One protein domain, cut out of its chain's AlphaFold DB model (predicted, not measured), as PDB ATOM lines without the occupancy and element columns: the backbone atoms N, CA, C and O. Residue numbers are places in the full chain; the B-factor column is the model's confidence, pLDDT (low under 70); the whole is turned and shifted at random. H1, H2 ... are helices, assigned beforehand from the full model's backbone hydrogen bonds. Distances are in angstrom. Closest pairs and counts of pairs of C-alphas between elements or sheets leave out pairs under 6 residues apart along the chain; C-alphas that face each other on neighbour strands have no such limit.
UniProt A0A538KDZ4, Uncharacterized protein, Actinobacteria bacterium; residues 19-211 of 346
ATOM      1  N   GLU A  19     209.251 340.617 244.316       95.31
ATOM      2  CA  GLU A  19     208.647 339.588 243.451       95.31
ATOM      3  C   GLU A  19     207.288 340.056 242.899       95.31
ATOM      4  O   GLU A  19     206.985 339.848 241.723       95.31
ATOM      5  N   ASP A  20     206.489 340.741 243.722       95.62
ATOM      6  CA  ASP A  20     205.212 341.322 243.306       95.62
ATOM      7  C   ASP A  20     205.421 342.483 242.312       95.62
ATOM      8  O   ASP A  20     204.722 342.571 241.301       95.62
ATOM      9  N   GLN A  21     206.419 343.342 242.546       92.44
ATOM     10  CA  GLN A  21     206.767 344.442 241.641       92.44
ATOM     11  C   GLN A  21     207.289 343.925 240.291       92.44
ATOM     12  O   GLN A  21     206.934 344.476 239.248       92.44
ATOM     13  N   ALA A  22     208.081 342.847 240.294       93.88
ATOM     14  CA  ALA A  22     208.539 342.188 239.073       93.88
ATOM     15  C   ALA A  22     207.368 341.608 238.260       93.88
ATOM     16  O   ALA A  22     207.360 341.716 237.032       93.88
ATOM     17  N   LEU A  23     206.351 341.052 238.931       96.50
ATOM     18  CA  LEU A  23     205.126 340.595 238.273       96.50
ATOM     19  C   LEU A  23     204.343 341.763 237.653       96.50
ATOM     20  O   LEU A  23     203.939 341.664 236.494       96.50
ATOM     21  N   VAL A  24     204.165 342.874 238.385       95.94
ATOM     22  CA  VAL A  24     203.516 344.093 237.860       95.94
ATOM     23  C   VAL A  24     204.247 344.603 236.624       95.94
ATOM     24  O   VAL A  24     203.611 344.819 235.593       95.94
ATOM     25  N   TRP A  25     205.572 344.746 236.706       95.06
ATOM     26  CA  TRP A  25     206.399 345.176 235.581       95.06
ATOM     27  C   TRP A  25     206.233 344.229 234.389       95.06
ATOM     28  O   TRP A  25     205.905 344.677 233.295       95.06
ATOM     29  N   SER A  26     206.349 342.913 234.604       95.94
ATOM     30  CA  SER A  26     206.223 341.916 233.537       95.94
ATOM     31  C   SER A  26     204.865 341.978 232.837       95.94
ATOM     32  O   SER A  26     204.819 341.929 231.609       95.94
ATOM     33  N   VAL A  27     203.766 342.050 233.592       97.25
ATOM     34  CA  VAL A  27     202.415 342.088 233.016       97.25
ATOM     35  C   VAL A  27     202.163 343.417 232.316       97.25
ATOM     36  O   VAL A  27     201.633 343.417 231.206       97.25
ATOM     37  N   ALA A  28     202.584 344.536 232.907       96.94
ATOM     38  CA  ALA A  28     202.427 345.847 232.294       96.94
ATOM     39  C   ALA A  28     203.191 345.962 230.967       96.94
ATOM     40  O   ALA A  28     202.620 346.412 229.974       96.94
ATOM     41  N   THR A  29     204.440 345.485 230.933       95.75
ATOM     42  CA  THR A  29     205.277 345.430 229.727       95.75
ATOM     43  C   THR A  29     204.599 344.635 228.617       95.75
ATOM     44  O   THR A  29     204.458 345.133 227.507       95.75
ATOM     45  N   LEU A  30     204.110 343.429 228.913       95.88
ATOM     46  CA  LEU A  30     203.452 342.593 227.907       95.88
ATOM     47  C   LEU A  30     202.144 343.210 227.404       95.88
ATOM     48  O   LEU A  30     201.871 343.191 226.205       95.88
ATOM     49  N   LEU A  31     201.331 343.766 228.305       97.00
ATOM     50  CA  LEU A  31     200.035 344.336 227.943       97.00
ATOM     51  C   LEU A  31     200.144 345.588 227.068       97.00
ATOM     52  O   LEU A  31     199.200 345.875 226.332       97.00
ATOM     53  N   LEU A  32     201.270 346.308 227.098       95.81
ATOM     54  CA  LEU A  32     201.506 347.441 226.198       95.81
ATOM     55  C   LEU A  32     201.442 347.025 224.717       95.81
ATOM     56  O   LEU A  32     200.896 347.778 223.910       95.81
ATOM     57  N   ASP A  33     201.881 345.809 224.373       94.25
ATOM     58  CA  ASP A  33     201.864 345.308 222.988       94.25
ATOM     59  C   ASP A  33     200.445 345.099 222.441       94.25
ATOM     60  O   ASP A  33     200.222 345.169 221.233       94.25
ATOM     61  N   VAL A  34     199.466 344.846 223.314       95.81
ATOM     62  CA  VAL A  34     198.075 344.589 222.904       95.81
ATOM     63  C   VAL A  34     197.185 345.822 223.011       95.81
ATOM     64  O   VAL A  34     196.013 345.742 222.649       95.81
ATOM     65  N   VAL A  35     197.705 346.974 223.457       96.50
ATOM     66  CA  VAL A  35     196.924 348.221 223.560       96.50
ATOM     67  C   VAL A  35     196.262 348.618 222.227       96.50
ATOM     68  O   VAL A  35     195.092 349.009 222.266       96.50
ATOM     69  N   PRO A  36     196.911 348.505 221.047       95.69
ATOM     70  CA  PRO A  36     196.247 348.782 219.770       95.69
ATOM     71  C   PRO A  36     195.014 347.899 219.531       95.69
ATOM     72  O   PRO A  36     193.921 348.419 219.314       95.69
ATOM     73  N   ALA A  37     195.158 346.578 219.672       96.62
ATOM     74  CA  ALA A  37     194.054 345.632 219.507       96.62
ATOM     75  C   ALA A  37     192.964 345.810 220.577       96.62
ATOM     76  O   ALA A  37     191.768 345.712 220.290       96.62
ATOM     77  N   PHE A  38     193.368 346.108 221.814       97.62
ATOM     78  CA  PHE A  38     192.459 346.437 222.904       97.62
ATOM     79  C   PHE A  38     191.612 347.665 222.566       97.62
ATOM     80  O   PHE A  38     190.400 347.634 222.774       97.62
ATOM     81  N   SER A  39     192.224 348.715 222.008       97.94
ATOM     82  CA  SER A  39     191.533 349.951 221.631       97.94
ATOM     83  C   SER A  39     190.415 349.712 220.609       97.94
ATOM     84  O   SER A  39     189.294 350.208 220.771       97.94
ATOM     85  N   GLU A  40     190.665 348.873 219.604       97.88
ATOM     86  CA  GLU A  40     189.631 348.476 218.646       97.88
ATOM     87  C   GLU A  40     188.515 347.661 219.309       97.88
ATOM     88  O   GLU A  40     187.329 347.938 219.108       97.88
ATOM     89  N   ALA A  41     188.878 346.659 220.116       98.25
ATOM     90  CA  ALA A  41     187.914 345.756 220.736       98.25
ATOM     91  C   ALA A  41     187.017 346.471 221.756       98.25
ATOM     92  O   ALA A  41     185.805 346.241 221.782       98.25
ATOM     93  N   VAL A  42     187.578 347.378 222.556       98.25
ATOM     94  CA  VAL A  42     186.798 348.157 223.519       98.25
ATOM     95  C   VAL A  42     185.903 349.181 222.825       98.25
ATOM     96  O   VAL A  42     184.774 349.374 223.263       98.25
ATOM     97  N   THR A  43     186.336 349.763 221.701       98.38
ATOM     98  CA  THR A  43     185.484 350.645 220.886       98.38
ATOM     99  C   THR A  43     184.265 349.884 220.353       98.38
ATOM    100  O   THR A  43     183.141 350.372 220.480       98.38
ATOM    101  N   ARG A  44     184.450 348.650 219.850       98.06
ATOM    102  CA  ARG A  44     183.328 347.770 219.462       98.06
ATOM    103  C   ARG A  44     182.397 347.491 220.646       98.06
ATOM    104  O   ARG A  44     181.192 347.693 220.536       98.06
ATOM    105  N   CYS A  45     182.959 347.111 221.797       98.19
ATOM    106  CA  CYS A  45     182.193 346.824 223.013       98.19
ATOM    107  C   CYS A  45     181.366 348.035 223.488       98.19
ATOM    108  O   CYS A  45     180.186 347.894 223.808       98.19
ATOM    109  N   ILE A  46     181.958 349.233 223.482       98.31
ATOM    110  CA  ILE A  46     181.290 350.495 223.825       98.31
ATOM    111  C   ILE A  46     180.102 350.743 222.895       98.31
ATOM    112  O   ILE A  46     179.007 351.026 223.378       98.31
ATOM    113  N   HIS A  47     180.281 350.588 221.583       98.19
ATOM    114  CA  HIS A  47     179.199 350.783 220.614       98.19
ATOM    115  C   HIS A  47     178.056 349.795 220.768       98.19
ATOM    116  O   HIS A  47     176.892 350.178 220.607       98.19
ATOM    117  N   ASP A  48     178.372 348.541 221.069       98.06
ATOM    118  CA  ASP A  48     177.370 347.498 221.277       98.06
ATOM    119  C   ASP A  48     176.563 347.732 222.561       98.06
ATOM    120  O   ASP A  48     175.356 347.486 222.586       98.06
ATOM    121  N   GLN A  49     177.203 348.251 223.613       98.00
ATOM    122  CA  GLN A  49     176.557 348.535 224.899       98.00
ATOM    123  C   GLN A  49     175.834 349.886 224.941       98.00
ATOM    124  O   GLN A  49     174.844 350.029 225.660       98.00
ATOM    125  N   LEU A  50     176.305 350.881 224.184       97.81
ATOM    126  CA  LEU A  50     175.813 352.259 224.221       97.81
ATOM    127  C   LEU A  50     175.288 352.687 222.840       97.81
ATOM    128  O   LEU A  50     175.883 353.542 222.181       97.81
ATOM    129  N   PRO A  51     174.131 352.154 222.395       96.94
ATOM    130  CA  PRO A  51     173.595 352.407 221.053       96.94
ATOM    131  C   PRO A  51     173.203 353.872 220.801       96.94
ATOM    132  O   PRO A  51     172.913 354.242 219.667       96.94
ATOM    133  N   SER A  52     173.167 354.709 221.842       95.75
ATOM    134  CA  SER A  52     172.923 356.150 221.733       95.75
ATOM    135  C   SER A  52     174.145 356.960 221.288       95.75
ATOM    136  O   SER A  52     173.998 358.152 221.020       95.75
ATOM    137  N   LEU A  53     175.344 356.369 221.270       97.38
ATOM    138  CA  LEU A  53     176.551 357.063 220.825       97.38
ATOM    139  C   LEU A  53     176.572 357.222 219.292       97.38
ATOM    140  O   LEU A  53     176.065 356.353 218.577       97.38
ATOM    141  N   PRO A  54     177.145 358.321 218.762       96.81
ATOM    142  CA  PRO A  54     177.353 358.477 217.324       96.81
ATOM    143  C   PRO A  54     178.228 357.349 216.778       96.81
ATOM    144  O   PRO A  54     179.200 356.990 217.417       96.81
ATOM    145  N   ARG A  55     177.933 356.817 215.590       96.69
ATOM    146  CA  ARG A  55     178.754 355.785 214.916       96.69
ATOM    147  C   ARG A  55     179.422 356.336 213.657       96.69
ATOM    148  O   ARG A  55     179.410 355.705 212.604       96.69
ATOM    149  N   ASP A  56     179.862 357.589 213.744       97.38
ATOM    150  CA  ASP A  56     180.598 358.261 212.679       97.38
ATOM    151  C   ASP A  56     182.112 358.084 212.869       97.38
ATOM    152  O   ASP A  56     182.586 357.896 213.987       97.38
ATOM    153  N   GLU A  57     182.862 358.142 211.766       97.38
ATOM    154  CA  GLU A  57     184.314 357.901 211.736       97.38
ATOM    155  C   GLU A  57     185.087 358.808 212.710       97.38
ATOM    156  O   GLU A  57     186.046 358.374 213.345       97.38
ATOM    157  N   GLU A  58     184.640 360.057 212.884       97.75
ATOM    158  CA  GLU A  58     185.257 361.005 213.816       97.75
ATOM    159  C   GLU A  58     185.061 360.563 215.277       97.75
ATOM    160  O   GLU A  58     185.995 360.642 216.082       97.75
ATOM    161  N   HIS A  59     183.868 360.071 215.634       97.56
ATOM    162  CA  HIS A  59     183.623 359.518 216.966       97.56
ATOM    163  C   HIS A  59     184.436 358.249 217.220       97.56
ATOM    164  O   HIS A  59     185.026 358.126 218.294       97.56
ATOM    165  N   ASP A  60     184.505 357.348 216.238       97.69
ATOM    166  CA  ASP A  60     185.266 356.100 216.336       97.69
ATOM    167  C   ASP A  60     186.753 356.380 216.552       97.69
ATOM    168  O   ASP A  60     187.347 355.850 217.493       97.69
ATOM    169  N   ALA A  61     187.337 357.283 215.760       97.81
ATOM    170  CA  ALA A  61     188.721 357.712 215.933       97.81
ATOM    171  C   ALA A  61     188.955 358.336 217.319       97.81
ATOM    172  O   ALA A  61     189.958 358.058 217.979       97.81
ATOM    173  N   SER A  62     188.009 359.150 217.803       97.94
ATOM    174  CA  SER A  62     188.098 359.763 219.130       97.94
ATOM    175  C   SER A  62     188.004 358.735 220.268       97.94
ATOM    176  O   SER A  62     188.751 358.840 221.245       97.94
ATOM    177  N   LEU A  63     187.122 357.734 220.152       97.94
ATOM    178  CA  LEU A  63     187.011 356.626 221.107       97.94
ATOM    179  C   LEU A  63     188.272 355.759 221.109       97.94
ATOM    180  O   LEU A  63     188.813 355.466 222.176       97.94
ATOM    181  N   GLN A  64     188.789 355.406 219.932       97.81
ATOM    182  CA  GLN A  64     190.021 354.627 219.818       97.81
ATOM    183  C   GLN A  64     191.222 355.371 220.413       97.81
ATOM    184  O   GLN A  64     192.050 354.763 221.102       97.81
ATOM    185  N   ALA A  65     191.304 356.691 220.216       97.56
ATOM    186  CA  ALA A  65     192.363 357.509 220.795       97.56
ATOM    187  C   ALA A  65     192.372 357.423 222.331       97.56
ATOM    188  O   ALA A  65     193.421 357.159 222.921       97.56
ATOM    189  N   ILE A  66     191.215 357.553 222.996       97.56
ATOM    190  CA  ILE A  66     191.157 357.420 224.464       97.56
ATOM    191  C   ILE A  66     191.383 355.990 224.941       97.56
ATOM    192  O   ILE A  66     192.037 355.778 225.963       97.56
ATOM    193  N   ALA A  67     190.875 355.015 224.190       97.69
ATOM    194  CA  ALA A  67     191.010 353.600 224.489       97.69
ATOM    195  C   ALA A  67     192.448 353.096 224.316       97.69
ATOM    196  O   ALA A  67     192.812 352.075 224.891       97.69
ATOM    197  N   ARG A  68     193.276 353.827 223.564       96.81
ATOM    198  CA  ARG A  68     194.724 353.624 223.465       96.81
ATOM    199  C   ARG A  68     195.469 354.398 224.557       96.81
ATOM    200  O   ARG A  68     196.273 353.817 225.283       96.81
ATOM    201  N   ALA A  69     195.195 355.696 224.692       96.00
ATOM    202  CA  ALA A  69     195.955 356.591 225.565       96.00
ATOM    203  C   ALA A  69     195.812 356.252 227.059       96.00
ATOM    204  O   ALA A  69     196.805 356.267 227.783       96.00
ATOM    205  N   GLY A  70     194.601 355.911 227.516       96.44
ATOM    206  CA  GLY A  70     194.341 355.558 228.917       96.44
ATOM    207  C   GLY A  70     195.126 354.322 229.376       96.44
ATOM    208  O   GLY A  70     195.925 354.434 230.307       96.44
ATOM    209  N   PRO A  71     194.960 353.156 228.720       97.19
ATOM    210  CA  PRO A  71     195.747 351.962 229.018       97.19
ATOM    211  C   PRO A  71     197.255 352.168 228.889       97.19
ATOM    212  O   PRO A  71     197.980 351.726 229.773       97.19
ATOM    213  N   ARG A  72     197.740 352.871 227.851       95.75
ATOM    214  CA  ARG A  72     199.177 353.170 227.699       95.75
ATOM    215  C   ARG A  72     199.717 353.941 228.904       95.75
ATOM    216  O   ARG A  72     200.699 353.524 229.503       95.75
ATOM    217  N   GLU A  73     199.048 355.024 229.295       95.12
ATOM    218  CA  GLU A  73     199.420 355.833 230.461       95.12
ATOM    219  C   GLU A  73     199.444 355.005 231.755       95.12
ATOM    220  O   GLU A  73     200.417 355.042 232.511       95.12
ATOM    221  N   LEU A  74     198.391 354.224 232.002       95.38
ATOM    222  CA  LEU A  74     198.274 353.400 233.201       95.38
ATOM    223  C   LEU A  74     199.352 352.307 233.241       95.38
ATOM    224  O   LEU A  74     200.025 352.148 234.257       95.38
ATOM    225  N   LEU A  75     199.551 351.571 232.145       96.25
ATOM    226  CA  LEU A  75     200.522 350.476 232.084       96.25
ATOM    227  C   LEU A  75     201.961 350.988 232.177       96.25
ATOM    228  O   LEU A  75     202.747 350.420 232.932       96.25
ATOM    229  N   THR A  76     202.316 352.077 231.488       93.94
ATOM    230  CA  THR A  76     203.671 352.638 231.591       93.94
ATOM    231  C   THR A  76     203.965 353.140 233.003       93.94
ATOM    232  O   THR A  76     205.059 352.923 233.520       93.94
ATOM    233  N   THR A  77     202.996 353.771 233.668       92.69
ATOM    234  CA  THR A  77     203.201 354.260 235.039       92.69
ATOM    235  C   THR A  77     203.267 353.124 236.071       92.69
ATOM    236  O   THR A  77     204.101 353.187 236.977       92.69
ATOM    237  N   LEU A  78     202.490 352.044 235.894       93.31
ATOM    238  CA  LEU A  78     202.643 350.801 236.668       93.31
ATOM    239  C   LEU A  78     204.017 350.153 236.448       93.31
ATOM    240  O   LEU A  78     204.680 349.778 237.416       93.31
ATOM    241  N   ARG A  79     204.461 350.052 235.188       93.44
ATOM    242  CA  ARG A  79     205.781 349.523 234.806       93.44
ATOM    243  C   ARG A  79     206.912 350.336 235.440       93.44
ATOM    244  O   ARG A  79     207.870 349.754 235.929       93.44
ATOM    245  N   ALA A  80     206.762 351.656 235.512       92.00
ATOM    246  CA  ALA A  80     207.704 352.559 236.172       92.00
ATOM    247  C   ALA A  80     207.657 352.521 237.714       92.00
ATOM    248  O   ALA A  80     208.446 353.208 238.365       92.00
ATOM    249  N   GLY A  81     206.722 351.775 238.320       90.69
ATOM    250  CA  GLY A  81     206.551 351.734 239.774       90.69
ATOM    251  C   GLY A  81     206.163 353.088 240.380       90.69
ATOM    252  O   GLY A  81     206.532 353.382 241.516       90.69
ATOM    253  N   MET A  82     205.460 353.938 239.625       89.69
ATOM    254  CA  MET A  82     205.047 355.271 240.080       89.69
ATOM    255  C   MET A  82     203.841 355.209 241.021       89.69
ATOM    256  O   MET A  82     203.017 354.305 240.887       89.69
ATOM    257  N   PRO A  83     203.695 356.148 241.979       87.00
ATOM    258  CA  PRO A  83     202.573 356.136 242.909       87.00
ATOM    259  C   PRO A  83     201.241 356.381 242.204       87.00
ATOM    260  O   PRO A  83     201.176 357.119 241.227       87.00
ATOM    261  N   ALA A  84     200.149 355.852 242.761       84.06
ATOM    262  CA  ALA A  84     198.789 356.051 242.247       84.06
ATOM    263  C   ALA A  84     198.319 357.517 242.249       84.06
ATOM    264  O   ALA A  84     197.204 357.800 241.848       84.06
ATOM    265  N   SER A  85     199.121 358.458 242.746       83.81
ATOM    266  CA  SER A  85     198.882 359.903 242.663       83.81
ATOM    267  C   SER A  85     199.673 360.594 241.546       83.81
ATOM    268  O   SER A  85     199.464 361.783 241.302       83.81
ATOM    269  N   ALA A  86     200.623 359.892 240.920       87.31
ATOM    270  CA  ALA A  86     201.553 360.440 239.936       87.31
ATOM    271  C   ALA A  86     201.019 360.406 238.500       87.31
ATOM    272  O   ALA A  86     201.682 360.909 237.594       87.31
ATOM    273  N   HIS A  87     199.838 359.845 238.253       86.44
ATOM    274  CA  HIS A  87     199.262 359.845 236.916       86.44
ATOM    275  C   HIS A  87     198.810 361.238 236.470       86.44
ATOM    276  O   HIS A  87     198.385 362.088 237.261       86.44
ATOM    277  N   GLU A  88     198.837 361.448 235.160       89.12
ATOM    278  CA  GLU A  88     198.197 362.585 234.517       89.12
ATOM    279  C   GLU A  88     197.101 362.093 233.589       89.12
ATOM    280  O   GLU A  88     197.159 360.988 233.068       89.12
ATOM    281  N   THR A  89     196.068 362.911 233.393       93.94
ATOM    282  CA  THR A  89     195.060 362.636 232.368       93.94
ATOM    283  C   THR A  89     195.692 362.857 230.991       93.94
ATOM    284  O   THR A  89     196.061 364.004 230.717       93.94
ATOM    285  N   PRO A  90     195.787 361.824 230.132       94.75
ATOM    286  CA  PRO A  90     196.213 361.964 228.744       94.75
ATOM    287  C   PRO A  90     195.451 363.064 228.001       94.75
ATOM    288  O   PRO A  90     194.258 363.298 228.244       94.75
ATOM    289  N   VAL A  91     196.129 363.732 227.068       94.31
ATOM    290  CA  VAL A  91     195.550 364.841 226.295       94.31
ATOM    291  C   VAL A  91     194.381 364.374 225.428       94.31
ATOM    292  O   VAL A  91     193.383 365.085 225.309       94.31
ATOM    293  N   GLU A  92     194.442 363.145 224.923       96.62
ATOM    294  CA  GLU A  92     193.401 362.485 224.135       96.62
ATOM    295  C   GLU A  92     192.115 362.331 224.948       96.62
ATOM    296  O   GLU A  92     191.020 362.560 224.437       96.62
ATOM    297  N   MET A  93     192.228 362.019 226.243       97.31
ATOM    298  CA  MET A  93     191.075 361.892 227.137       97.31
ATOM    299  C   MET A  93     190.372 363.241 227.343       97.31
ATOM    300  O   MET A  93     189.141 363.288 227.414       97.31
ATOM    301  N   LEU A  94     191.115 364.351 227.389       96.88
ATOM    302  CA  LEU A  94     190.530 365.698 227.443       96.88
ATOM    303  C   LEU A  94     189.963 366.130 226.088       96.88
ATOM    304  O   LEU A  94     188.880 366.717 226.031       96.88
ATOM    305  N   ALA A  95     190.663 365.816 224.998       96.94
ATOM    306  CA  ALA A  95     190.205 366.082 223.640       96.94
ATOM    307  C   ALA A  95     188.873 365.372 223.360       96.94
ATOM    308  O   ALA A  95     187.937 366.002 222.868       96.94
ATOM    309  N   HIS A  96     188.742 364.110 223.770       97.75
ATOM    310  CA  HIS A  96     187.498 363.357 223.659       97.75
ATOM    311  C   HIS A  96     186.374 363.944 224.516       97.75
ATOM    312  O   HIS A  96     185.258 364.101 224.032       97.75
ATOM    313  N   ALA A  97     186.652 364.349 225.761       97.62
ATOM    314  CA  ALA A  97     185.652 365.019 226.597       97.62
ATOM    315  C   ALA A  97     185.108 366.295 225.924       97.62
ATOM    316  O   ALA A  97     183.893 366.497 225.847       97.62
ATOM    317  N   ARG A  98     185.996 367.123 225.356       98.00
ATOM    318  CA  ARG A  98     185.621 368.322 224.585       98.00
ATOM    319  C   ARG A  98     184.848 367.970 223.314       98.00
ATOM    320  O   ARG A  98     183.871 368.654 223.002       98.00
ATOM    321  N   TYR A  99     185.257 366.916 222.608       97.75
ATOM    322  CA  TYR A  99     184.572 366.394 221.425       97.75
ATOM    323  C   TYR A  99     183.136 365.961 221.762       97.75
ATOM    324  O   TYR A  99     182.186 366.488 221.183       97.75
ATOM    325  N   VAL A 100     182.958 365.090 222.760       97.12
ATOM    326  CA  VAL A 100     181.654 364.594 223.238       97.12
ATOM    327  C   VAL A 100     180.753 365.768 223.635       97.12
ATOM    328  O   VAL A 100     179.615 365.860 223.166       97.12
ATOM    329  N   ARG A 101     181.287 366.745 224.386       97.31
ATOM    330  CA  ARG A 101     180.565 367.980 224.741       97.31
ATOM    331  C   ARG A 101     180.126 368.776 223.510       97.31
ATOM    332  O   ARG A 101     178.984 369.227 223.445       97.31
ATOM    333  N   LYS A 102     181.011 368.955 222.521       97.50
ATOM    334  CA  LYS A 102     180.718 369.673 221.264       97.50
ATOM    335  C   LYS A 102     179.619 368.980 220.449       97.50
ATOM    336  O   LYS A 102     178.862 369.663 219.763       97.50
ATOM    337  N   ARG A 103     179.494 367.652 220.549       97.25
ATOM    338  CA  ARG A 103     178.416 366.857 219.930       97.25
ATOM    339  C   ARG A 103     177.092 366.911 220.707       97.25
ATOM    340  O   ARG A 103     176.127 366.280 220.291       97.25
ATOM    341  N   GLY A 104     177.024 367.669 221.804       97.31
ATOM    342  CA  GLY A 104     175.821 367.809 222.630       97.31
ATOM    343  C   GLY A 104     175.578 366.636 223.582       97.31
ATOM    344  O   GLY A 104     174.525 366.575 224.212       97.31
ATOM    345  N   LEU A 105     176.537 365.716 223.705       97.19
ATOM    346  CA  LEU A 105     176.482 364.637 224.683       97.19
ATOM    347  C   LEU A 105     176.882 365.176 226.061       97.19
ATOM    348  O   LEU A 105     177.773 366.019 226.185       97.19
ATOM    349  N   GLY A 106     176.207 364.703 227.106       96.56
ATOM    350  CA  GLY A 106     176.473 365.121 228.481       96.56
ATOM    351  C   GLY A 106     177.605 364.331 229.143       96.56
ATOM    352  O   GLY A 106     178.008 363.272 228.666       96.56
ATOM    353  N   LEU A 107     178.044 364.797 230.318       96.75
ATOM    354  CA  LEU A 107     179.024 364.094 231.163       96.75
ATOM    355  C   LEU A 107     178.607 362.645 231.468       96.75
ATOM    356  O   LEU A 107     179.461 361.776 231.605       96.75
ATOM    357  N   ARG A 108     177.298 362.361 231.539       97.12
ATOM    358  CA  ARG A 108     176.800 361.001 231.763       97.12
ATOM    359  C   ARG A 108     177.226 360.036 230.654       97.12
ATOM    360  O   ARG A 108     177.707 358.965 230.984       97.12
ATOM    361  N   SER A 109     177.139 360.438 229.384       97.44
ATOM    362  CA  SER A 109     177.572 359.604 228.255       97.44
ATOM    363  C   SER A 109     179.066 359.294 228.322       97.44
ATOM    364  O   SER A 109     179.475 358.175 228.035       97.44
ATOM    365  N   LEU A 110     179.879 360.266 228.756       97.25
ATOM    366  CA  LEU A 110     181.299 360.035 229.002       97.25
ATOM    367  C   LEU A 110     181.501 359.014 230.128       97.25
ATOM    368  O   LEU A 110     182.270 358.077 229.962       97.25
ATOM    369  N   ILE A 111     180.794 359.153 231.253       97.62
ATOM    370  CA  ILE A 111     180.858 358.185 232.360       97.62
ATOM    371  C   ILE A 111     180.443 356.784 231.895       97.62
ATOM    372  O   ILE A 111     181.133 355.824 232.226       97.62
ATOM    373  N   ASP A 112     179.375 356.663 231.104       98.19
ATOM    374  CA  ASP A 112     178.910 355.380 230.569       98.19
ATOM    375  C   ASP A 112     180.000 354.700 229.717       98.19
ATOM    376  O   ASP A 112     180.223 353.498 229.859       98.19
ATOM    377  N   ILE A 113     180.754 355.463 228.911       98.00
ATOM    378  CA  ILE A 113     181.912 354.951 228.154       98.00
ATOM    379  C   ILE A 113     182.955 354.326 229.097       98.00
ATOM    380  O   ILE A 113     183.412 353.206 228.853       98.00
ATOM    381  N   TYR A 114     183.300 354.992 230.206       97.94
ATOM    382  CA  TYR A 114     184.234 354.437 231.199       97.94
ATOM    383  C   TYR A 114     183.671 353.208 231.917       97.94
ATOM    384  O   TYR A 114     184.414 352.257 232.154       97.94
ATOM    385  N   GLN A 115     182.371 353.195 232.219       97.94
ATOM    386  CA  GLN A 115     181.683 352.067 232.861       97.94
ATOM    387  C   GLN A 115     181.570 350.823 231.959       97.94
ATOM    388  O   GLN A 115     181.211 349.751 232.442       97.94
ATOM    389  N   VAL A 116     181.906 350.936 230.671       98.00
ATOM    390  CA  VAL A 116     182.066 349.794 229.758       98.00
ATOM    391  C   VAL A 116     183.545 349.486 229.529       98.00
ATOM    392  O   VAL A 116     183.987 348.352 229.727       98.00
ATOM    393  N   GLY A 117     184.335 350.495 229.152       97.88
ATOM    394  CA  GLY A 117     185.709 350.276 228.710       97.88
ATOM    395  C   GLY A 117     186.686 349.909 229.825       97.88
ATOM    396  O   GLY A 117     187.525 349.023 229.644       97.88
ATOM    397  N   PHE A 118     186.567 350.534 231.000       98.25
ATOM    398  CA  PHE A 118     187.474 350.249 232.112       98.25
ATOM    399  C   PHE A 118     187.300 348.828 232.680       98.25
ATOM    400  O   PHE A 118     188.310 348.137 232.833       98.25
ATOM    401  N   PRO A 119     186.074 348.320 232.927       98.56
ATOM    402  CA  PRO A 119     185.887 346.922 233.313       98.56
ATOM    403  C   PRO A 119     186.481 345.929 232.307       98.56
ATOM    404  O   PRO A 119     187.047 344.918 232.719       98.56
ATOM    405  N   MET A 120     186.413 346.210 231.001       98.56
ATOM    406  CA  MET A 120     187.018 345.344 229.981       98.56
ATOM    407  C   MET A 120     188.545 345.305 230.131       98.56
ATOM    408  O   MET A 120     189.123 344.221 230.205       98.56
ATOM    409  N   PHE A 121     189.190 346.471 230.265       98.44
ATOM    410  CA  PHE A 121     190.632 346.568 230.536       98.44
ATOM    411  C   PHE A 121     191.025 345.819 231.816       98.44
ATOM    412  O   PHE A 121     191.945 345.001 231.814       98.44
ATOM    413  N   ARG A 122     190.278 346.040 232.902       98.06
ATOM    414  CA  ARG A 122     190.498 345.379 234.191       98.06
ATOM    415  C   ARG A 122     190.425 343.854 234.072       98.06
ATOM    416  O   ARG A 122     191.249 343.165 234.665       98.06
ATOM    417  N   ASN A 123     189.471 343.317 233.309       98.50
ATOM    418  CA  ASN A 123     189.359 341.872 233.087       98.50
ATOM    419  C   ASN A 123     190.570 341.305 232.329       98.50
ATOM    420  O   ASN A 123     191.060 340.240 232.702       98.50
ATOM    421  N   VAL A 124     191.093 342.030 231.331       98.31
ATOM    422  CA  VAL A 124     192.338 341.653 230.635       98.31
ATOM    423  C   VAL A 124     193.515 341.612 231.617       98.31
ATOM    424  O   VAL A 124     194.183 340.586 231.723       98.31
ATOM    425  N   VAL A 125     193.723 342.678 232.399       98.12
ATOM    426  CA  VAL A 125     194.819 342.756 233.384       98.12
ATOM    427  C   VAL A 125     194.727 341.632 234.415       98.12
ATOM    428  O   VAL A 125     195.706 340.929 234.662       98.12
ATOM    429  N   ARG A 126     193.547 341.427 235.012       98.19
ATOM    430  CA  ARG A 126     193.349 340.401 236.046       98.19
ATOM    431  C   ARG A 126     193.581 338.997 235.510       98.19
ATOM    432  O   ARG A 126     194.143 338.178 236.230       98.19
ATOM    433  N   ARG A 127     193.176 338.717 234.270       97.81
ATOM    434  CA  ARG A 127     193.417 337.415 233.650       97.81
ATOM    435  C   ARG A 127     194.911 337.130 233.515       97.81
ATOM    436  O   ARG A 127     195.353 336.046 233.875       97.81
ATOM    437  N   GLU A 128     195.678 338.107 233.048       97.62
ATOM    438  CA  GLU A 128     197.123 337.948 232.863       97.62
ATOM    439  C   GLU A 128     197.885 337.881 234.190       97.62
ATOM    440  O   GLU A 128     198.832 337.106 234.323       97.62
ATOM    441  N   LEU A 129     197.434 338.620 235.206       97.88
ATOM    442  CA  LEU A 129     197.943 338.467 236.569       97.88
ATOM    443  C   LEU A 129     197.669 337.064 237.121       97.88
ATOM    444  O   LEU A 129     198.555 336.474 237.730       97.88
ATOM    445  N   GLU A 130     196.470 336.516 236.916       97.94
ATOM    446  CA  GLU A 130     196.108 335.172 237.384       97.94
ATOM    447  C   GLU A 130     196.961 334.083 236.719       97.94
ATOM    448  O   GLU A 130     197.388 333.146 237.390       97.94
ATOM    449  N   GLU A 131     197.245 334.212 235.420       96.88
ATOM    450  CA  GLU A 131     198.047 333.233 234.672       96.88
ATOM    451  C   GLU A 131     199.542 333.266 235.028       96.88
ATOM    452  O   GLU A 131     200.235 332.266 234.835       96.88
ATOM    453  N   ARG A 132     200.043 334.396 235.541       96.94
ATOM    454  CA  ARG A 132     201.478 334.621 235.790       96.94
ATOM    455  C   ARG A 132     201.859 334.676 237.262       96.94
ATOM    456  O   ARG A 132     203.036 334.516 237.580       96.94
ATOM    457  N   ALA A 133     200.900 334.894 238.156       97.88
ATOM    458  CA  ALA A 133     201.145 334.829 239.585       97.88
ATOM    459  C   ALA A 133     201.572 333.415 239.995       97.88
ATOM    460  O   ALA A 133     201.017 332.407 239.558       97.88
ATOM    461  N   LYS A 134     202.548 333.347 240.895       97.81
ATOM    462  CA  LYS A 134     203.073 332.097 241.452       97.81
ATOM    463  C   LYS A 134     202.035 331.329 242.261       97.81
ATOM    464  O   LYS A 134     202.036 330.100 242.274       97.81
ATOM    465  N   ASP A 135     201.185 332.060 242.972       97.69
ATOM    466  CA  ASP A 135     200.108 331.513 243.777       97.69
ATOM    467  C   ASP A 135     198.937 332.496 243.889       97.69
ATOM    468  O   ASP A 135     198.993 333.658 243.470       97.69
ATOM    469  N   ARG A 136     197.845 332.008 244.482       97.81
ATOM    470  CA  ARG A 136     196.618 332.781 244.662       97.81
ATOM    471  C   ARG A 136     196.815 334.021 245.539       97.81
ATOM    472  O   ARG A 136     196.167 335.032 245.289       97.81
ATOM    473  N   ALA A 137     197.688 333.957 246.543       97.06
ATOM    474  CA  ALA A 137     197.906 335.066 247.464       97.06
ATOM    475  C   ALA A 137     198.677 336.209 246.786       97.06
ATOM    476  O   ALA A 137     198.337 337.372 246.987       97.06
ATOM    477  N   GLN A 138     199.684 335.891 245.965       97.06
ATOM    478  CA  GLN A 138     200.362 336.874 245.121       97.06
ATOM    479  C   GLN A 138     199.386 337.519 244.136       97.06
ATOM    480  O   GLN A 138     199.348 338.745 244.048       97.06
ATOM    481  N   PHE A 139     198.563 336.716 243.450       97.75
ATOM    482  CA  PHE A 139     197.528 337.248 242.564       97.75
ATOM    483  C   PHE A 139     196.625 338.253 243.289       97.75
ATOM    484  O   PHE A 139     196.419 339.355 242.791       97.75
ATOM    485  N   GLU A 140     196.100 337.903 244.466       96.62
ATOM    486  CA  GLU A 140     195.176 338.770 245.206       96.62
ATOM    487  C   GLU A 140     195.823 340.087 245.642       96.62
ATOM    488  O   GLU A 140     195.213 341.140 245.447       96.62
ATOM    489  N   ARG A 141     197.061 340.051 246.155       95.94
ATOM    490  CA  ARG A 141     197.801 341.268 246.532       95.94
ATOM    491  C   ARG A 141     198.069 342.167 245.328       95.94
ATOM    492  O   ARG A 141     197.758 343.355 245.367       95.94
ATOM    493  N   VAL A 142     198.616 341.601 244.251       96.25
ATOM    494  CA  VAL A 142     198.985 342.377 243.060       96.25
ATOM    495  C   VAL A 142     197.748 342.914 242.346       96.25
ATOM    496  O   VAL A 142     197.733 344.071 241.932       96.25
ATOM    497  N   ALA A 143     196.681 342.120 242.240       96.38
ATOM    498  CA  ALA A 143     195.437 342.563 241.624       96.38
ATOM    499  C   ALA A 143     194.742 343.662 242.441       96.38
ATOM    500  O   ALA A 143     194.175 344.571 241.841       96.38
ATOM    501  N   ALA A 144     194.796 343.610 243.778       95.00
ATOM    502  CA  ALA A 144     194.287 344.686 244.628       95.00
ATOM    503  C   ALA A 144     195.084 345.985 244.431       95.00
ATOM    504  O   ALA A 144     194.487 347.029 244.189       95.00
ATOM    505  N   ALA A 145     196.419 345.910 244.424       93.38
ATOM    506  CA  ALA A 145     197.265 347.079 244.176       93.38
ATOM    507  C   ALA A 145     197.049 347.679 242.772       93.38
ATOM    508  O   ALA A 145     196.995 348.900 242.618       93.38
ATOM    509  N   ALA A 146     196.886 346.834 241.747       95.12
ATOM    510  CA  ALA A 146     196.567 347.277 240.391       95.12
ATOM    511  C   ALA A 146     195.171 347.924 240.304       95.12
ATOM    512  O   ALA A 146     195.014 348.932 239.615       95.12
ATOM    513  N   ASP A 147     194.175 347.378 241.013       95.62
ATOM    514  CA  ASP A 147     192.829 347.952 241.104       95.62
ATOM    515  C   ASP A 147     192.861 349.326 241.793       95.62
ATOM    516  O   ASP A 147     192.343 350.288 241.230       95.62
ATOM    517  N   ASP A 148     193.527 349.457 242.944       93.56
ATOM    518  CA  ASP A 148     193.663 350.734 243.661       93.56
ATOM    519  C   ASP A 148     194.334 351.805 242.792       93.56
ATOM    520  O   ASP A 148     193.861 352.946 242.709       93.56
ATOM    521  N   TYR A 149     195.400 351.420 242.084       94.25
ATOM    522  CA  TYR A 149     196.081 352.292 241.132       94.25
ATOM    523  C   TYR A 149     195.140 352.746 240.013       94.25
ATOM    524  O   TYR A 149     195.000 353.941 239.734       94.25
ATOM    525  N   ALA A 150     194.453 351.795 239.383       95.88
ATOM    526  CA  ALA A 150     193.543 352.074 238.288       95.88
ATOM    527  C   ALA A 150     192.338 352.918 238.732       95.88
ATOM    528  O   ALA A 150     191.889 353.796 237.993       95.88
ATOM    529  N   PHE A 151     191.828 352.714 239.945       96.19
ATOM    530  CA  PHE A 151     190.718 353.500 240.471       96.19
ATOM    531  C   PHE A 151     191.117 354.950 240.725       96.19
ATOM    532  O   PHE A 151     190.381 355.863 240.338       96.19
ATOM    533  N   ALA A 152     192.303 355.175 241.296       94.50
ATOM    534  CA  ALA A 152     192.861 356.514 241.432       94.50
ATOM    535  C   ALA A 152     193.074 357.171 240.055       94.50
ATOM    536  O   ALA A 152     192.712 358.339 239.866       94.50
ATOM    537  N   PHE A 153     193.586 356.410 239.076       95.19
ATOM    538  CA  PHE A 153     193.737 356.855 237.690       95.19
ATOM    539  C   PHE A 153     192.423 357.377 237.104       95.19
ATOM    540  O   PHE A 153     192.309 358.558 236.747       95.19
ATOM    541  N   ILE A 154     191.411 356.511 237.067       96.31
ATOM    542  CA  ILE A 154     190.097 356.798 236.487       96.31
ATOM    543  C   ILE A 154     189.399 357.935 237.236       96.31
ATOM    544  O   ILE A 154     188.870 358.845 236.597       96.31
ATOM    545  N   GLY A 155     189.455 357.943 238.572       95.44
ATOM    546  CA  GLY A 155     188.852 358.993 239.392       95.44
ATOM    547  C   GLY A 155     189.420 360.383 239.090       95.44
ATOM    548  O   GLY A 155     188.659 361.333 238.897       95.44
ATOM    549  N   THR A 156     190.745 360.520 238.983       94.12
ATOM    550  CA  THR A 156     191.380 361.800 238.616       94.12
ATOM    551  C   THR A 156     191.075 362.193 237.175       94.12
ATOM    552  O   THR A 156     190.784 363.364 236.913       94.12
ATOM    553  N   ALA A 157     191.127 361.241 236.237       95.38
ATOM    554  CA  ALA A 157     190.828 361.504 234.834       95.38
ATOM    555  C   ALA A 157     189.398 362.027 234.652       95.38
ATOM    556  O   ALA A 157     189.201 363.083 234.045       95.38
ATOM    557  N   LEU A 158     188.416 361.362 235.264       96.25
ATOM    558  CA  LEU A 158     187.016 361.775 235.219       96.25
ATOM    559  C   LEU A 158     186.757 363.077 235.974       96.25
ATOM    560  O   LEU A 158     185.961 363.888 235.503       96.25
ATOM    561  N   ALA A 159     187.441 363.333 237.093       95.06
ATOM    562  CA  ALA A 159     187.349 364.621 237.775       95.06
ATOM    563  C   ALA A 159     187.835 365.770 236.873       95.06
ATOM    564  O   ALA A 159     187.178 366.808 236.789       95.06
ATOM    565  N   ARG A 160     188.942 365.576 236.143       94.75
ATOM    566  CA  ARG A 160     189.460 366.578 235.199       94.75
ATOM    567  C   ARG A 160     188.546 366.747 233.987       94.75
ATOM    568  O   ARG A 160     188.284 367.874 233.579       94.75
ATOM    569  N   GLN A 161     188.013 365.656 233.441       96.06
ATOM    570  CA  GLN A 161     187.042 365.723 232.349       96.06
ATOM    571  C   GLN A 161     185.732 366.384 232.791       96.06
ATOM    572  O   GLN A 161     185.177 367.161 232.028       96.06
ATOM    573  N   ALA A 162     185.255 366.165 234.020       96.19
ATOM    574  CA  ALA A 162     184.054 366.820 234.542       96.19
ATOM    575  C   ALA A 162     184.173 368.355 234.542       96.19
ATOM    576  O   ALA A 162     183.195 369.037 234.223       96.19
ATOM    577  N   VAL A 163     185.375 368.896 234.782       95.44
ATOM    578  CA  VAL A 163     185.654 370.340 234.658       95.44
ATOM    579  C   VAL A 163     185.437 370.830 233.223       95.44
ATOM    580  O   VAL A 163     184.875 371.907 233.030       95.44
ATOM    581  N   GLU A 164     185.773 370.026 232.208       95.19
ATOM    582  CA  GLU A 164     185.462 370.342 230.805       95.19
ATOM    583  C   GLU A 164     183.946 370.409 230.555       95.19
ATOM    584  O   GLU A 164     183.512 371.064 229.616       95.19
ATOM    585  N   PHE A 165     183.107 369.809 231.400       96.31
ATOM    586  CA  PHE A 165     181.643 369.936 231.345       96.31
ATOM    587  C   PHE A 165     181.084 371.011 232.291       96.31
ATOM    588  O   PHE A 165     179.866 371.145 232.398       96.31
ATOM    589  N   GLY A 166     181.938 371.779 232.978       95.94
ATOM    590  CA  GLY A 166     181.511 372.749 233.992       95.94
ATOM    591  C   GLY A 166     180.930 372.101 235.254       95.94
ATOM    592  O   GLY A 166     180.199 372.755 235.993       95.94
ATOM    593  N   SER A 167     181.219 370.816 235.487       94.88
ATOM    594  CA  SER A 167     180.779 370.074 236.668       94.88
ATOM    595  C   SER A 167     181.896 369.981 237.705       94.88
ATOM    596  O   SER A 167     183.062 369.763 237.368       94.88
ATOM    597  N   HIS A 168     181.525 370.115 238.980       89.50
ATOM    598  CA  HIS A 168     182.435 370.005 240.124       89.50
ATOM    599  C   HIS A 168     182.193 368.747 240.973       89.50
ATOM    600  O   HIS A 168     182.987 368.461 241.865       89.50
ATOM    601  N   ASP A 169     181.162 367.954 240.663       81.69
ATOM    602  CA  ASP A 169     180.737 366.811 241.488       81.69
ATOM    603  C   ASP A 169     181.615 365.554 241.308       81.69
ATOM    604  O   ASP A 169     181.321 364.487 241.839       81.69
ATOM    605  N   GLY A 170     182.750 365.672 240.608       70.94
ATOM    606  CA  GLY A 170     183.847 364.702 240.689       70.94
ATOM    607  C   GLY A 170     183.698 363.398 239.900       70.94
ATOM    608  O   GLY A 170     184.514 362.506 240.111       70.94
ATOM    609  N   GLY A 171     182.739 363.286 238.976       87.75
ATOM    610  CA  GLY A 171     182.615 362.139 238.063       87.75
ATOM    611  C   GLY A 171     182.370 360.785 238.753       87.75
ATOM    612  O   GLY A 171     182.035 360.717 239.934       87.75
ATOM    613  N   TRP A 172     182.506 359.689 238.001       95.56
ATOM    614  CA  TRP A 172     182.480 358.334 238.561       95.56
ATOM    615  C   TRP A 172     183.826 358.002 239.219       95.56
ATOM    616  O   TRP A 172     184.883 358.257 238.646       95.56
ATOM    617  N   LYS A 173     183.778 357.442 240.430       95.88
ATOM    618  CA  LYS A 173     184.949 357.011 241.200       95.88
ATOM    619  C   LYS A 173     184.809 355.512 241.465       95.88
ATOM    620  O   LYS A 173     184.089 355.166 242.403       95.88
ATOM    621  N   PRO A 174     185.405 354.644 240.630       96.31
ATOM    622  CA  PRO A 174     185.308 353.205 240.835       96.31
ATOM    623  C   PRO A 174     185.889 352.817 242.197       96.31
ATOM    624  O   PRO A 174     186.834 353.438 242.685       96.31
ATOM    625  N   ALA A 175     185.305 351.791 242.805       96.94
ATOM    626  CA  ALA A 175     185.733 351.238 244.082       96.94
ATOM    627  C   ALA A 175     185.484 349.718 244.102       96.94
ATOM    628  O   ALA A 175     184.689 349.218 243.297       96.94
ATOM    629  N   PRO A 176     186.115 348.963 245.020       96.12
ATOM    630  CA  PRO A 176     185.819 347.543 245.182       96.12
ATOM    631  C   PRO A 176     184.317 347.298 245.400       96.12
ATOM    632  O   PRO A 176     183.696 347.929 246.254       96.12
ATOM    633  N   GLY A 177     183.735 346.375 244.628       96.44
ATOM    634  CA  GLY A 177     182.305 346.041 244.688       96.44
ATOM    635  C   GLY A 177     181.376 346.983 243.911       96.44
ATOM    636  O   GLY A 177     180.158 346.837 244.005       96.44
ATOM    637  N   ASP A 178     181.912 347.943 243.153       97.56
ATOM    638  CA  ASP A 178     181.116 348.748 242.226       97.56
ATOM    639  C   ASP A 178     180.513 347.865 241.121       97.56
ATOM    640  O   ASP A 178     181.235 347.193 240.386       97.56
ATOM    641  N   ALA A 179     179.186 347.904 240.980       97.56
ATOM    642  CA  ALA A 179     178.442 347.088 240.023       97.56
ATOM    643  C   ALA A 179     178.869 347.308 238.561       97.56
ATOM    644  O   ALA A 179     178.738 346.396 237.746       97.56
ATOM    645  N   ALA A 180     179.400 348.487 238.210       96.56
ATOM    646  CA  ALA A 180     179.932 348.726 236.870       96.56
ATOM    647  C   ALA A 180     181.149 347.833 236.563       96.56
ATOM    648  O   ALA A 180     181.369 347.476 235.407       96.56
ATOM    649  N   LEU A 181     181.919 347.425 237.579       97.50
ATOM    650  CA  LEU A 181     183.071 346.533 237.415       97.50
ATOM    651  C   LEU A 181     182.668 345.082 237.108       97.50
ATOM    652  O   LEU A 181     183.484 344.346 236.553       97.50
ATOM    653  N   ASP A 182     181.420 344.703 237.401       97.06
ATOM    654  CA  ASP A 182     180.844 343.376 237.145       97.06
ATOM    655  C   ASP A 182     180.083 343.310 235.803       97.06
ATOM    656  O   ASP A 182     179.209 342.465 235.588       97.06
ATOM    657  N   ASN A 183     180.400 344.212 234.867       97.12
ATOM    658  CA  ASN A 183     179.783 344.253 233.545       97.12
ATOM    659  C   ASN A 183     180.102 342.977 232.734       97.12
ATOM    660  O   ASN A 183     181.207 342.795 232.219       97.12
ATOM    661  N   ALA A 184     179.099 342.107 232.572       98.00
ATOM    662  CA  ALA A 184     179.233 340.830 231.869       98.00
ATOM    663  C   ALA A 184     179.654 340.983 230.396       98.00
ATOM    664  O   ALA A 184     180.424 340.166 229.891       98.00
ATOM    665  N   ALA A 185     179.192 342.031 229.710       97.44
ATOM    666  CA  ALA A 185     179.570 342.282 228.323       97.44
ATOM    667  C   ALA A 185     181.026 342.740 228.197       97.44
ATOM    668  O   ALA A 185     181.713 342.354 227.254       97.44
ATOM    669  N   ALA A 186     181.522 343.504 229.171       97.56
ATOM    670  CA  ALA A 186     182.929 343.878 229.232       97.56
ATOM    671  C   ALA A 186     183.833 342.654 229.490       97.56
ATOM    672  O   ALA A 186     184.899 342.534 228.887       97.56
ATOM    673  N   ALA A 187     183.390 341.712 230.332       98.12
ATOM    674  CA  ALA A 187     184.094 340.446 230.558       98.12
ATOM    675  C   ALA A 187     184.100 339.540 229.308       98.12
ATOM    676  O   ALA A 187     185.129 338.946 228.978       98.12
ATOM    677  N   GLU A 188     182.977 339.458 228.586       98.19
ATOM    678  CA  GLU A 188     182.889 338.790 227.279       98.19
ATOM    679  C   GLU A 188     183.829 339.441 226.259       98.19
ATOM    680  O   GLU A 188     184.620 338.741 225.634       98.19
ATOM    681  N   GLY A 189     183.809 340.772 226.143       98.12
ATOM    682  CA  GLY A 189     184.680 341.519 225.236       98.12
ATOM    683  C   GLY A 189     186.166 341.276 225.512       98.12
ATOM    684  O   GLY A 189     186.938 341.060 224.579       98.12
ATOM    685  N   ALA A 190     186.566 341.235 226.788       98.19
ATOM    686  CA  ALA A 190     187.934 340.904 227.189       98.19
ATOM    687  C   ALA A 190     188.336 339.477 226.772       98.19
ATOM    688  O   ALA A 190     189.438 339.269 226.258       98.19
ATOM    689  N   ARG A 191     187.439 338.495 226.950       98.19
ATOM    690  CA  ARG A 191     187.680 337.113 226.513       98.19
ATOM    691  C   ARG A 191     187.768 337.010 224.991       98.19
ATOM    692  O   ARG A 191     188.712 336.402 224.496       98.19
ATOM    693  N   ALA A 192     186.835 337.627 224.269       98.12
ATOM    694  CA  ALA A 192     186.802 337.616 222.810       98.12
ATOM    695  C   ALA A 192     188.065 338.251 222.210       98.12
ATOM    696  O   ALA A 192     188.665 337.670 221.310       98.12
ATOM    697  N   LEU A 193     188.525 339.385 222.758       97.81
ATOM    698  CA  LEU A 193     189.804 340.000 222.382       97.81
ATOM    699  C   LEU A 193     190.957 339.000 222.526       97.81
ATOM    700  O   LEU A 193     191.748 338.827 221.601       97.81
ATOM    701  N   ARG A 194     191.053 338.327 223.677       97.12
ATOM    702  CA  ARG A 194     192.114 337.349 223.935       97.12
ATOM    703  C   ARG A 194     192.065 336.176 222.959       97.12
ATOM    704  O   ARG A 194     193.095 335.803 222.407       97.12
ATOM    705  N   GLU A 195     190.886 335.609 222.728       97.44
ATOM    706  CA  GLU A 195     190.691 334.509 221.775       97.44
ATOM    707  C   GLU A 195     191.054 334.922 220.340       97.44
ATOM    708  O   GLU A 195     191.755 334.183 219.648       97.44
ATOM    709  N   GLU A 196     190.651 336.123 219.917       96.94
ATOM    710  CA  GLU A 196     190.976 336.695 218.606       96.94
ATOM    711  C   GLU A 196     192.493 336.853 218.419       96.94
ATOM    712  O   GLU A 196     193.046 336.441 217.398       96.94
ATOM    713  N   GLN A 197     193.186 337.405 219.416       95.94
ATOM    714  CA  GLN A 197     194.638 337.593 219.369       95.94
ATOM    715  C   GLN A 197     195.406 336.267 219.463       95.94
ATOM    716  O   GLN A 197     196.419 336.089 218.786       95.94
ATOM    717  N   LEU A 198     194.918 335.297 220.245       94.56
ATOM    718  CA  LEU A 198     195.486 333.945 220.281       94.56
ATOM    719  C   LEU A 198     195.359 333.263 218.916       94.56
ATOM    720  O   LEU A 198     196.328 332.676 218.437       94.56
ATOM    721  N   ALA A 199     194.204 333.389 218.257       95.81
ATOM    722  CA  ALA A 199     193.981 332.842 216.919       95.81
ATOM    723  C   ALA A 199     194.898 333.473 215.856       95.81
ATOM    724  O   ALA A 199     195.256 332.810 214.883       95.81
ATOM    725  N   ARG A 200     195.308 334.732 216.052       94.00
ATOM    726  CA  ARG A 200     196.285 335.437 215.204       94.00
ATOM    727  C   ARG A 200     197.744 335.135 215.560       94.00
ATOM    728  O   ARG A 200     198.633 335.535 214.818       94.00
ATOM    729  N   GLY A 201     198.007 334.445 216.673       92.56
ATOM    730  CA  GLY A 201     199.366 334.244 217.185       92.56
ATOM    731  C   GLY A 201     200.019 335.530 217.706       92.56
ATOM    732  O   GLY A 201     201.242 335.602 217.796       92.56
ATOM    733  N   THR A 202     199.211 336.542 218.031       90.75
ATOM    734  CA  THR A 202     199.652 337.873 218.475       90.75
ATOM    735  C   THR A 202     199.330 338.149 219.941       90.75
ATOM    736  O   THR A 202     199.720 339.194 220.458       90.75
ATOM    737  N   TRP A 203     198.640 337.239 220.644       93.69
ATOM    738  CA  TRP A 203     198.455 337.388 222.088       93.69
ATOM    739  C   TRP A 203     199.799 337.280 222.788       93.69
ATOM    740  O   TRP A 203     200.435 336.242 222.652       93.69
ATOM    741  N   LEU A 204     200.164 338.350 223.500       90.56
ATOM    742  CA  LEU A 204     201.267 338.523 224.449       90.56
ATOM    743  C   LEU A 204     202.483 337.609 224.264       90.56
ATOM    744  O   LEU A 204     202.420 336.384 224.327       90.56
ATOM    745  N   ARG A 205     203.659 338.224 224.186       89.81
ATOM    746  CA  ARG A 205     204.916 337.480 224.140       89.81
ATOM    747  C   ARG A 205     205.083 336.552 225.348       89.81
ATOM    748  O   ARG A 205     204.534 336.773 226.432       89.81
ATOM    749  N   ALA A 206     205.887 335.506 225.167       86.56
ATOM    750  CA  ALA A 206     206.156 334.562 226.245       86.56
ATOM    751  C   ALA A 206     206.871 335.267 227.407       86.56
ATOM    752  O   ALA A 206     206.572 335.003 228.577       86.56
ATOM    753  N   ARG A 207     207.778 336.192 227.069       90.12
ATOM    754  CA  ARG A 207     208.619 336.905 228.026       90.12
ATOM    755  C   ARG A 207     208.632 338.420 227.770       90.12
ATOM    756  O   ARG A 207     208.533 338.823 226.610       90.12
ATOM    757  N   PRO A 208     208.768 339.259 228.814       88.31
ATOM    758  CA  PRO A 208     208.809 340.717 228.670       88.31
ATOM    759  C   PRO A 208     209.909 341.229 227.733       88.31
ATOM    760  O   PRO A 208     209.697 342.221 227.047       88.31
ATOM    761  N   GLU A 209     211.051 340.544 227.640       87.81
ATOM    762  CA  GLU A 209     212.180 340.968 226.794       87.81
ATOM    763  C   GLU A 209     211.874 340.857 225.291       87.81
ATOM    764  O   GLU A 209     212.565 341.442 224.461       87.81
ATOM    765  N   GLU A 210     210.838 340.101 224.923       88.25
ATOM    766  CA  GLU A 210     210.362 339.969 223.542       88.25
ATOM    767  C   GLU A 210     209.337 341.054 223.173       88.25
ATOM    768  O   GLU A 210     208.952 341.168 222.002       88.25
ATOM    769  N   SER A 211     208.873 341.829 224.160       89.31
ATOM    770  CA  SER A 211     207.877 342.883 223.986       89.31
ATOM    771  C   SER A 211     208.407 344.057 223.159       89.31
ATOM    772  O   SER A 211     209.606 344.350 223.126       89.31
TER     773      SER A 211
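Overview. This is residues 19 to 211 of the 346 residues of an uncharacterized protein of Actinobacteria bacterium (UniProt A0A538KDZ4). One long helix, H5, runs through the middle of a compact all-helix domain, with the other helices set around it. H6 folds back beside H5, H2 and H8 cross H5 on the side away from H6, and H3, with H1 on its residues 71 to 79 and H4 on its residues 62 to 70, closes another side; little H7 sits on H5. The printed part has 193 residues with eight named helices, H1 to H8 in chain order, and no named strand. The radius of gyration of the C-alphas is 16.1 A, and the spans are 48 by 36 by 28 A.

Along the chain. H1 is residues 19 to 32, 20.3 A long, with C-alpha 19 at (208.647, 339.588, 243.451). H2 is residues 35 to 49, H3 residues 57 to 79, 32.6 A, and H4 residues 91 to 102. H5, residues 107 to 132, is 37.3 A long and begins at C-alpha 107 (179.024, 364.094, 231.163). H6, residues 136 to 164, is the longest at 41.6 A. H7 is residues 179 to 182, and H8, residues 184 to 199, is 22.5 A and ends at C-alpha 199 (193.981, 332.842, 216.919).

Arrangement. H5 is the hub and touches six helices. H5 and H6 form a hairpin at a shallow tilt of 20 degrees, opposite ways; their closest C-alphas, of Glu 130 and Phe 139, are 5.8 A apart. H8 touches residues 116 to 124 of H5 at a steep tilt of 51 degrees, with the C-alphas of Met 120 and Ala 186 closest at 4.4 A. H2 touches residues 113 to 121 of H5, Val 42 to Gly 117 at 5.7 A between C-alphas. H7 touches residues 115 to 119 of H5, with the C-alphas of Pro 119 and Leu 181 closest at 5.0 A. H1 touches residues 71 to 79 of H3 at a shallow tilt of 23 degrees, opposite ways, with the C-alphas of Trp 25 and Arg 79 closest at 4.5 A. H3 and H4 form a hairpin, the closest C-alphas being Ile 66 and Met 93, 5.2 A. H6 and H8 are apart. Every O i to N i+4 pair is within hydrogen-bond range in H1, H2, H4 and H8; H3 has 18 of 19, H5 21 of 22 and H6 24 of 25, and H7 is too short for such a pair.

Size, cuts and confidence. The C-alphas farthest apart, of Gly 104 and Lys 134, are 48.7 A apart. The printed part has no cut. The links H3 to H4 and H6 to H7 are long. The mean pLDDT of the printed part is 95.6, and no printed residue is under 70.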